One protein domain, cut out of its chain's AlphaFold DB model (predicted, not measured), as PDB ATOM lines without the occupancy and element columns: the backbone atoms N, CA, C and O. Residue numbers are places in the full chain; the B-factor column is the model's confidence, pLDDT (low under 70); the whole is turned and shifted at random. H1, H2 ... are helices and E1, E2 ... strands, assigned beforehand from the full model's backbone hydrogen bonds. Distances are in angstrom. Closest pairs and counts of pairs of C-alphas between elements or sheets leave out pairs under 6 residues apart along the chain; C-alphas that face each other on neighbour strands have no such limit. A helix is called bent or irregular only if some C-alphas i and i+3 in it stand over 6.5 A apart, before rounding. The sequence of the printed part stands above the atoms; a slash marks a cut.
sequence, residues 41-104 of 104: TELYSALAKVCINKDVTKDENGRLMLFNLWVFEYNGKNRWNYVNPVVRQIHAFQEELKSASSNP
ATOM      1  N   THR A  41      32.534  25.784 -27.561       88.44
ATOM      2  CA  THR A  41      33.606  25.011 -26.924       88.44
ATOM      3  C   THR A  41      34.154  25.692 -25.668       88.44
ATOM      4  O   THR A  41      34.488  25.028 -24.691       88.44
ATOM      5  N   GLU A  42      34.173  27.025 -25.660       88.69
ATOM      6  CA  GLU A  42      34.641  27.854 -24.541       88.69
ATOM      7  C   GLU A  42      33.796  27.667 -23.268       88.69
ATOM      8  O   GLU A  42      34.282  27.849 -22.150       88.69
ATOM      9  N   LEU A  43      32.531  27.257 -23.423       90.00
ATOM     10  CA  LEU A  43      31.590  27.097 -22.317       90.00
ATOM     11  C   LEU A  43      31.707  25.737 -21.616       90.00
ATOM     12  O   LEU A  43      31.192  25.601 -20.504       90.00
ATOM     13  N   TYR A  44      32.396  24.741 -22.188       91.69
ATOM     14  CA  TYR A  44      32.526  23.422 -21.549       91.69
ATOM     15  C   TYR A  44      33.259  23.487 -20.205       91.69
ATOM     16  O   TYR A  44      32.843  22.822 -19.255       91.69
ATOM     17  N   SER A  45      34.269  24.352 -20.082       91.88
ATOM     18  CA  SER A  45      34.982  24.583 -18.817       91.88
ATOM     19  C   SER A  45      34.056  25.137 -17.723       91.88
ATOM     20  O   SER A  45      34.094  24.710 -16.564       91.88
ATOM     21  N   ALA A  46      33.162  26.062 -18.086       89.88
ATOM     22  CA  ALA A  46      32.178  26.632 -17.177       89.88
ATOM     23  C   ALA A  46      31.115  25.590 -16.794       89.88
ATOM     24  O   ALA A  46      30.797  25.441 -15.614       89.88
ATOM     25  N   LEU A  47      30.632  24.799 -17.757       90.94
ATOM     26  CA  LEU A  47      29.691  23.702 -17.512       90.94
ATOM     27  C   LEU A  47      30.275  22.626 -16.591       90.94
ATOM     28  O   LEU A  47      29.568  22.121 -15.715       90.94
ATOM     29  N   ALA A  48      31.557  22.288 -16.741       92.25
ATOM     30  CA  ALA A  48      32.250  21.357 -15.856       92.25
ATOM     31  C   ALA A  48      32.254  21.862 -14.403       92.25
ATOM     32  O   ALA A  48      31.895  21.117 -13.488       92.25
ATOM     33  N   LYS A  49      32.545  23.154 -14.191       90.62
ATOM     34  CA  LYS A  49      32.472  23.792 -12.864       90.62
ATOM     35  C   LYS A  49      31.063  23.746 -12.281       90.62
ATOM     36  O   LYS A  49      30.911  23.393 -11.114       90.62
ATOM     37  N   VAL A  50      30.028  24.029 -13.076       89.19
ATOM     38  CA  VAL A  50      28.627  23.890 -12.634       89.19
ATOM     39  C   VAL A  50      28.328  22.441 -12.245       89.19
ATOM     40  O   VAL A  50      27.689  22.189 -11.224       89.19
ATOM     41  N   CYS A  51      28.805  21.469 -13.028       89.75
ATOM     42  CA  CYS A  51      28.586  20.052 -12.756       89.75
ATOM     43  C   CYS A  51      29.165  19.621 -11.401       89.75
ATOM     44  O   CYS A  51      28.539  18.799 -10.727       89.75
ATOM     45  N   ILE A  52      30.306  20.180 -10.993       89.69
ATOM     46  CA  ILE A  52      30.947  19.918  -9.695       89.69
ATOM     47  C   ILE A  52      30.248  20.710  -8.583       89.69
ATOM     48  O   ILE A  52      29.737  20.126  -7.629       89.69
ATOM     49  N   ASN A  53      30.161  22.031  -8.740       88.88
ATOM     50  CA  ASN A  53      29.742  22.955  -7.683       88.88
ATOM     51  C   ASN A  53      28.224  23.004  -7.477       88.88
ATOM     52  O   ASN A  53      27.751  23.523  -6.468       88.88
ATOM     53  N   LYS A  54      27.449  22.482  -8.436       86.94
ATOM     54  CA  LYS A  54      25.982  22.568  -8.471       86.94
ATOM     55  C   LYS A  54      25.492  24.009  -8.330       86.94
ATOM     56  O   LYS A  54      24.457  24.263  -7.709       86.94
ATOM     57  N   ASP A  55      26.211  24.946  -8.930       85.38
ATOM     58  CA  ASP A  55      25.845  26.353  -8.935       85.38
ATOM     59  C   ASP A  55      26.223  26.998 -10.261       85.38
ATOM     60  O   ASP A  55      27.286  26.710 -10.811       85.38
ATOM     61  N   VAL A  56      25.333  27.848 -10.767       85.25
ATOM     62  CA  VAL A  56      25.547  28.602 -12.003       85.25
ATOM     63  C   VAL A  56      25.866  30.033 -11.610       85.25
ATOM     64  O   VAL A  56      25.057  30.710 -10.972       85.25
ATOM     65  N   THR A  57      27.054  30.494 -11.988       81.94
ATOM     66  CA  THR A  57      27.471  31.879 -11.779       81.94
ATOM     67  C   THR A  57      26.502  32.835 -12.481       81.94
ATOM     68  O   THR A  57      25.842  32.485 -13.453       81.94
ATOM     69  N   LYS A  58      26.364  34.066 -11.983       82.69
ATOM     70  CA  LYS A  58      25.499  35.094 -12.605       82.69
ATOM     71  C   LYS A  58      26.275  36.050 -13.514       82.69
ATOM     72  O   LYS A  58      25.795  37.146 -13.815       82.69
ATOM     73  N   ASP A  59      27.480  35.651 -13.900       85.69
ATOM     74  CA  ASP A  59      28.312  36.341 -14.878       85.69
ATOM     75  C   ASP A  59      27.759  36.149 -16.299       85.69
ATOM     76  O   ASP A  59      26.695  35.564 -16.505       85.69
ATOM     77  N   GLU A  60      28.433  36.719 -17.292       84.75
ATOM     78  CA  GLU A  60      27.984  36.676 -18.684       84.75
ATOM     79  C   GLU A  60      27.826  35.243 -19.203       84.75
ATOM     80  O   GLU A  60      26.748  34.887 -19.682       84.75
ATOM     81  N   ASN A  61      28.837  34.395 -18.993       83.25
ATOM     82  CA  ASN A  61      28.794  32.982 -19.370       83.25
ATOM     83  C   ASN A  61      27.664  32.241 -18.653       83.25
ATOM     84  O   ASN A  61      26.907  31.505 -19.281       83.25
ATOM     85  N   GLY A  62      27.500  32.470 -17.351       79.94
ATOM     86  CA  GLY A  62      26.402  31.927 -16.566       79.94
ATOM     87  C   GLY A  62      25.022  32.297 -17.103       79.94
ATOM     88  O   GLY A  62      24.159  31.434 -17.259       79.94
ATOM     89  N   ARG A  63      24.821  33.568 -17.466       81.19
ATOM     90  CA  ARG A  63      23.569  34.048 -18.069       81.19
ATOM     91  C   ARG A  63      23.322  33.450 -19.455       81.19
ATOM     92  O   ARG A  63      22.189  33.065 -19.735       81.19
ATOM     93  N   LEU A  64      24.358  33.329 -20.287       82.12
ATOM     94  CA  LEU A  64      24.270  32.671 -21.596       82.12
ATOM     95  C   LEU A  64      23.881  31.193 -21.454       82.12
ATOM     96  O   LEU A  64      22.979  30.723 -22.149       82.12
ATOM     97  N   MET A  65      24.489  30.477 -20.504       79.06
ATOM     98  CA  MET A  65      24.154  29.079 -20.212       79.06
ATOM     99  C   MET A  65      22.715  28.922 -19.696       79.06
ATOM    100  O   MET A  65      22.029  27.988 -20.099       79.06
ATOM    101  N   LEU A  66      22.224  29.841 -18.854       72.06
ATOM    102  CA  LEU A  66      20.838  29.823 -18.359       72.06
ATOM    103  C   LEU A  66      19.800  30.118 -19.450       72.06
ATOM    104  O   LEU A  66      18.671  29.640 -19.355       72.06
ATOM    105  N   PHE A  67      20.161  30.894 -20.476       60.50
ATOM    106  CA  PHE A  67      19.270  31.159 -21.607       60.50
ATOM    107  C   PHE A  67      19.104  29.919 -22.498       60.50
ATOM    108  O   PHE A  67      18.040  29.701 -23.078       60.50
ATOM    109  N   ASN A  68      20.120  29.050 -22.545       67.50
ATOM    110  CA  ASN A  68      20.030  27.744 -23.182       67.50
ATOM    111  C   ASN A  68      19.492  26.693 -22.191       67.50
ATOM    112  O   ASN A  68      20.218  25.828 -21.701       67.50
ATOM    113  N   LEU A  69      18.185  26.770 -21.909       58.75
ATOM    114  CA  LEU A  69      17.465  25.906 -20.954       58.75
ATOM    115  C   LEU A  69      17.616  24.391 -21.208       58.75
ATOM    116  O   LEU A  69      17.196  23.594 -20.377       58.75
ATOM    117  N   TRP A  70      18.191  23.977 -22.338       73.12
ATOM    118  CA  TRP A  70      18.396  22.572 -22.691       73.12
ATOM    119  C   TRP A  70      19.659  21.972 -22.063       73.12
ATOM    120  O   TRP A  70      19.760  20.751 -21.932       73.12
ATOM    121  N   VAL A  71      20.623  22.808 -21.662       84.44
ATOM    122  CA  VAL A  71      21.926  22.354 -21.142       84.44
ATOM    123  C   VAL A  71      21.847  21.962 -19.663       84.44
ATOM    124  O   VAL A  71      22.667  21.175 -19.185       84.44
ATOM    125  N   PHE A  72      20.830  22.446 -18.946       86.06
ATOM    126  CA  PHE A  72      20.574  22.086 -17.556       86.06
ATOM    127  C   PHE A  72      19.282  21.291 -17.397       86.06
ATOM    128  O   PHE A  72      18.301  21.510 -18.094       86.06
ATOM    129  N   GLU A  73      19.266  20.404 -16.412       79.06
ATOM    130  CA  GLU A  73      18.063  19.776 -15.892       79.06
ATOM    131  C   GLU A  73      17.586  20.487 -14.629       79.06
ATOM    132  O   GLU A  73      18.362  20.903 -13.755       79.06
ATOM    133  N   TYR A  74      16.265  20.593 -14.532       72.12
ATOM    134  CA  TYR A  74      15.594  21.064 -13.340       72.12
ATOM    135  C   TYR A  74      15.638  19.988 -12.256       72.12
ATOM    136  O   TYR A  74      15.205  18.858 -12.465       72.12
ATOM    137  N   ASN A  75      16.099  20.348 -11.061       71.44
ATOM    138  CA  ASN A  75      16.260  19.394  -9.962       71.44
ATOM    139  C   ASN A  75      15.007  19.160  -9.106       71.44
ATOM    140  O   ASN A  75      15.107  18.652  -7.989       71.44
ATOM    141  N   GLY A  76      13.834  19.581  -9.579       64.00
ATOM    142  CA  GLY A  76      12.565  19.367  -8.884       64.00
ATOM    143  C   GLY A  76      12.329  20.259  -7.661       64.00
ATOM    144  O   GLY A  76      11.235  20.221  -7.108       64.00
ATOM    145  N   LYS A  77      13.311  21.067  -7.229       68.62
ATOM    146  CA  LYS A  77      13.149  22.001  -6.105       68.62
ATOM    147  C   LYS A  77      13.070  23.445  -6.558       68.62
ATOM    148  O   LYS A  77      11.988  24.000  -6.526       68.62
ATOM    149  N   ASN A  78      14.211  24.053  -6.891       66.69
ATOM    150  CA  ASN A  78      14.310  25.500  -7.136       66.69
ATOM    151  C   ASN A  78      15.516  25.893  -8.016       66.69
ATOM    152  O   ASN A  78      15.824  27.080  -8.114       66.69
ATOM    153  N   ARG A  79      16.280  24.941  -8.584       69.44
ATOM    154  CA  ARG A  79      17.531  25.265  -9.301       69.44
ATOM    155  C   ARG A  79      17.710  24.455 -10.586       69.44
ATOM    156  O   ARG A  79      17.444  23.256 -10.617       69.44
ATOM    157  N   TRP A  80      18.223  25.138 -11.605       69.19
ATOM    158  CA  TRP A  80      18.727  24.585 -12.864       69.19
ATOM    159  C   TRP A  80      20.246  24.474 -12.763       69.19
ATOM    160  O   TRP A  80      20.965  25.399 -13.120       69.19
ATOM    161  N   ASN A  81      20.733  23.401 -12.144       75.50
ATOM    162  CA  ASN A  81      22.154  23.264 -11.802       75.50
ATOM    163  C   ASN A  81      22.723  21.859 -12.036       75.50
ATOM    164  O   ASN A  81      23.865  21.585 -11.663       75.50
ATOM    165  N   TYR A  82      21.945  20.962 -12.640       85.31
ATOM    166  CA  TYR A  82      22.449  19.675 -13.105       85.31
ATOM    167  C   TYR A  82      22.683  19.769 -14.597       85.31
ATOM    168  O   TYR A  82      21.773  20.119 -15.333       85.31
ATOM    169  N   VAL A  83      23.898  19.479 -15.049       89.62
ATOM    170  CA  VAL A  83      24.188  19.417 -16.484       89.62
ATOM    171  C   VAL A  83      23.427  18.242 -17.093       89.62
ATOM    172  O   VAL A  83      23.437  17.143 -16.527       89.62
ATOM    173  N   ASN A  84      22.791  18.486 -18.238       90.88
ATOM    174  CA  ASN A  84      22.022  17.502 -18.987       90.88
ATOM    175  C   ASN A  84      22.840  16.203 -19.197       90.88
ATOM    176  O   ASN A  84      24.003  16.275 -19.612       90.88
ATOM    177  N   PRO A  85      22.278  15.009 -18.927       90.62
ATOM    178  CA  PRO A  85      22.962  13.727 -19.092       90.62
ATOM    179  C   PRO A  85      23.550  13.480 -20.482       90.62
ATOM    180  O   PRO A  85      24.556  12.782 -20.585       90.62
ATOM    181  N   VAL A  86      22.956  14.042 -21.537       92.56
ATOM    182  CA  VAL A  86      23.481  13.948 -22.907       92.56
ATOM    183  C   VAL A  86      24.723  14.827 -23.065       92.56
ATOM    184  O   VAL A  86      25.737  14.376 -23.585       92.56
ATOM    185  N   VAL A  87      24.705  16.045 -22.517       92.56
ATOM    186  CA  VAL A  87      25.878  16.940 -22.504       92.56
ATOM    187  C   VAL A  87      27.034  16.318 -21.715       92.56
ATOM    188  O   VAL A  87      28.189  16.427 -22.112       92.56
ATOM    189  N   ARG A  88      26.738  15.575 -20.641       93.00
ATOM    190  CA  ARG A  88      27.748  14.850 -19.846       93.00
ATOM    191  C   ARG A  88      28.466  13.728 -20.611       93.00
ATOM    192  O   ARG A  88      29.501  13.246 -20.144       93.00
ATOM    193  N   GLN A  89      27.923  13.293 -21.746       92.88
ATOM    194  CA  GLN A  89      28.521  12.266 -22.608       92.88
ATOM    195  C   GLN A  89      29.456  12.859 -23.672       92.88
ATOM    196  O   GLN A  89      30.243  12.119 -24.255       92.88
ATOM    197  N   ILE A  90      29.422  14.180 -23.881       94.62
ATOM    198  CA  ILE A  90      30.275  14.870 -24.852       94.62
ATOM    199  C   ILE A  90      31.743  14.773 -24.428       94.62
ATOM    200  O   ILE A  90      32.092  15.078 -23.286       94.62
ATOM    201  N   HIS A  91      32.617  14.409 -25.369       94.94
ATOM    202  CA  HIS A  91      34.045  14.219 -25.105       94.94
ATOM    203  C   HIS A  91      34.714  15.482 -24.549       94.94
ATOM    204  O   HIS A  91      35.317  15.434 -23.481       94.94
ATOM    205  N   ALA A  92      34.531  16.624 -25.221       93.19
ATOM    206  CA  ALA A  92      35.099  17.903 -24.796       93.19
ATOM    207  C   ALA A  92      34.654  18.290 -23.373       93.19
ATOM    208  O   ALA A  92      35.454  18.747 -22.561       93.19
ATOM    209  N   PHE A  93      33.391  18.027 -23.021       94.62
ATOM    210  CA  PHE A  93      32.909  18.225 -21.656       94.62
ATOM    211  C   PHE A  93      33.608  17.294 -20.654       94.62
ATOM    212  O   PHE A  93      33.967  17.721 -19.559       94.62
ATOM    213  N   GLN A  94      33.804  16.018 -20.998       95.44
ATOM    214  CA  GLN A  94      34.471  15.053 -20.119       95.44
ATOM    215  C   GLN A  94      35.944  15.396 -19.879       95.44
ATOM    216  O   GLN A  94      36.442  15.173 -18.775       95.44
ATOM    217  N   GLU A  95      36.639  15.933 -20.882       95.56
ATOM    218  CA  GLU A  95      38.013  16.430 -20.744       95.56
ATOM    219  C   GLU A  95      38.087  17.600 -19.758       95.56
ATOM    220  O   GLU A  95      38.888  17.574 -18.819       95.56
ATOM    221  N   GLU A  96      37.190  18.575 -19.899       95.19
ATOM    222  CA  GLU A  96      37.090  19.710 -18.979       95.19
ATOM    223  C   GLU A  96      36.697  19.270 -17.561       95.19
ATOM    224  O   GLU A  96      37.266  19.742 -16.577       95.19
ATOM    225  N   LEU A  97      35.779  18.306 -17.427       94.19
ATOM    226  CA  LEU A  97      35.372  17.768 -16.128       94.19
ATOM    227  C   LEU A  97      36.524  17.056 -15.408       94.19
ATOM    228  O   LEU A  97      36.686  17.225 -14.196       94.19
ATOM    229  N   LYS A  98      37.336  16.280 -16.135       94.19
ATOM    230  CA  LYS A  98      38.537  15.631 -15.584       94.19
ATOM    231  C   LYS A  98      39.566  16.668 -15.139       94.19
ATOM    232  O   LYS A  98      40.086  16.557 -14.029       94.19
ATOM    233  N   SER A  99      39.812  17.684 -15.963       92.44
ATOM    234  CA  SER A  99      40.741  18.777 -15.652       92.44
ATOM    235  C   SER A  99      40.300  19.565 -14.415       92.44
ATOM    236  O   SER A  99      41.095  19.777 -13.502       92.44
ATOM    237  N   ALA A 100      39.014  19.913 -14.328       88.50
ATOM    238  CA  ALA A 100      38.437  20.629 -13.191       88.50
ATOM    239  C   ALA A 100      38.403  19.799 -11.895       88.50
ATOM    240  O   ALA A 100      38.438  20.366 -10.812       88.50
ATOM    241  N   SER A 101      38.344  18.466 -11.991       83.31
ATOM    242  CA  SER A 101      38.379  17.578 -10.817       83.31
ATOM    243  C   SER A 101      39.803  17.260 -10.343       83.31
ATOM    244  O   SER A 101      39.983  16.830  -9.207       83.31
ATOM    245  N   SER A 102      40.807  17.433 -11.211       74.69
ATOM    246  CA  SER A 102      42.219  17.138 -10.909       74.69
ATOM    247  C   SER A 102      42.969  18.332 -10.307       74.69
ATOM    248  O   SER A 102      44.010  18.136  -9.685       74.69
ATOM    249  N   ASN A 103      42.434  19.546 -10.462       56.19
ATOM    250  CA  ASN A 103      42.906  20.769  -9.814       56.19
ATOM    251  C   ASN A 103      41.871  21.213  -8.760       56.19
ATOM    252  O   ASN A 103      40.928  21.914  -9.133       56.19
ATOM    253  N   PRO A 104      41.993  20.765  -7.493       50.12
ATOM    254  CA  PRO A 104      41.092  21.163  -6.412       50.12
ATOM    255  C   PRO A 104      41.222  22.641  -6.026       50.12
ATOM    256  O   PRO A 104      42.342  23.197  -6.129       50.12
TER     257      PRO A 104
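Overview. This is residues 41 to 104 of the 104 residues of an uncharacterized protein of Nostoc sp. NIES-4103 (UniProt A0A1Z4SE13). Helix H1 runs through the middle of a small rounded body, with H3 crossing it on one side and the small two-stranded hairpin E1-E2 on the other. The short helix H2 packs on residues 43 to 46 of H1, about perpendicular to it. The printed part has 64 residues, with three named helices and two named strands in the order H1, H2, E1, E2, H3; the sheet, of order E1 - E2, is antiparallel, and the class is mostly helix. The whole is compact, with a radius of gyration of the C-alphas of 11.0 A and spans of 29 by 23 by 22 A.

Along the chain. H1 holds residues 41 to 53 and is 19.7 A long from first to last C-alpha, beginning at C-alpha 41 at (33.606, 25.011, -26.924). H1 is irregular, but only just: C-alphas 42 and 45 are 6.6 A apart. After a short link comes H2, residues 60 to 67, 10.7 A long. A tight link leads to E1, residues 72 to 74, 6.6 A long, which begins at C-alpha 72 at (20.574, 22.086, -17.556). Another tight link leads to E2, residues 80 to 83, 8.3 A long. After a short link, H3 holds residues 91 to 102, 16.6 A long, and ends at C-alpha 102 at (42.219, 17.138, -10.909).

Arrangement. H1 and H3 touch, with 18 pairs of C-alphas within 8 A; the closest C-alphas are those of Ala 48 and Leu 97, 4.8 A apart. They run the same way at a steep tilt of 47 degrees. H1 touches H2 with residues 43 to 46 alone; the closest C-alphas are those of Leu 43 and Asn 61, 7.2 A apart. Their lines are about perpendicular, at 81 degrees. The closest C-alphas of H1 and E2 are those of Cys 51 and Val 83, 5.8 A apart, while H1 and E1 are apart. E1 and E2 form a hairpin, antiparallel with 128 degrees between their directions; C-alphas 72 and 83 face each other at 4.6 A, and N 73 and O 82 are within hydrogen-bond range at 2.7 A. The closest C-alphas of H2 and E1 are those of Leu 66 and Phe 72, 7.8 A apart. H3 is apart from H2 and from E1. In H2 and H3 every O i to N i+4 pair is within hydrogen-bond range; in H1 7 of 9 are.

Size, cuts and confidence. The two C-alphas farthest apart are those of Gly 76 and Asn 103, 30.4 A. The printed part has no cut, and it ends at Pro 104, the chain's last residue. No link between named elements is long. The mean pLDDT of the printed part is 83.3; residues 67 to 69, 76 to 80 and 103 to 104 are under 70.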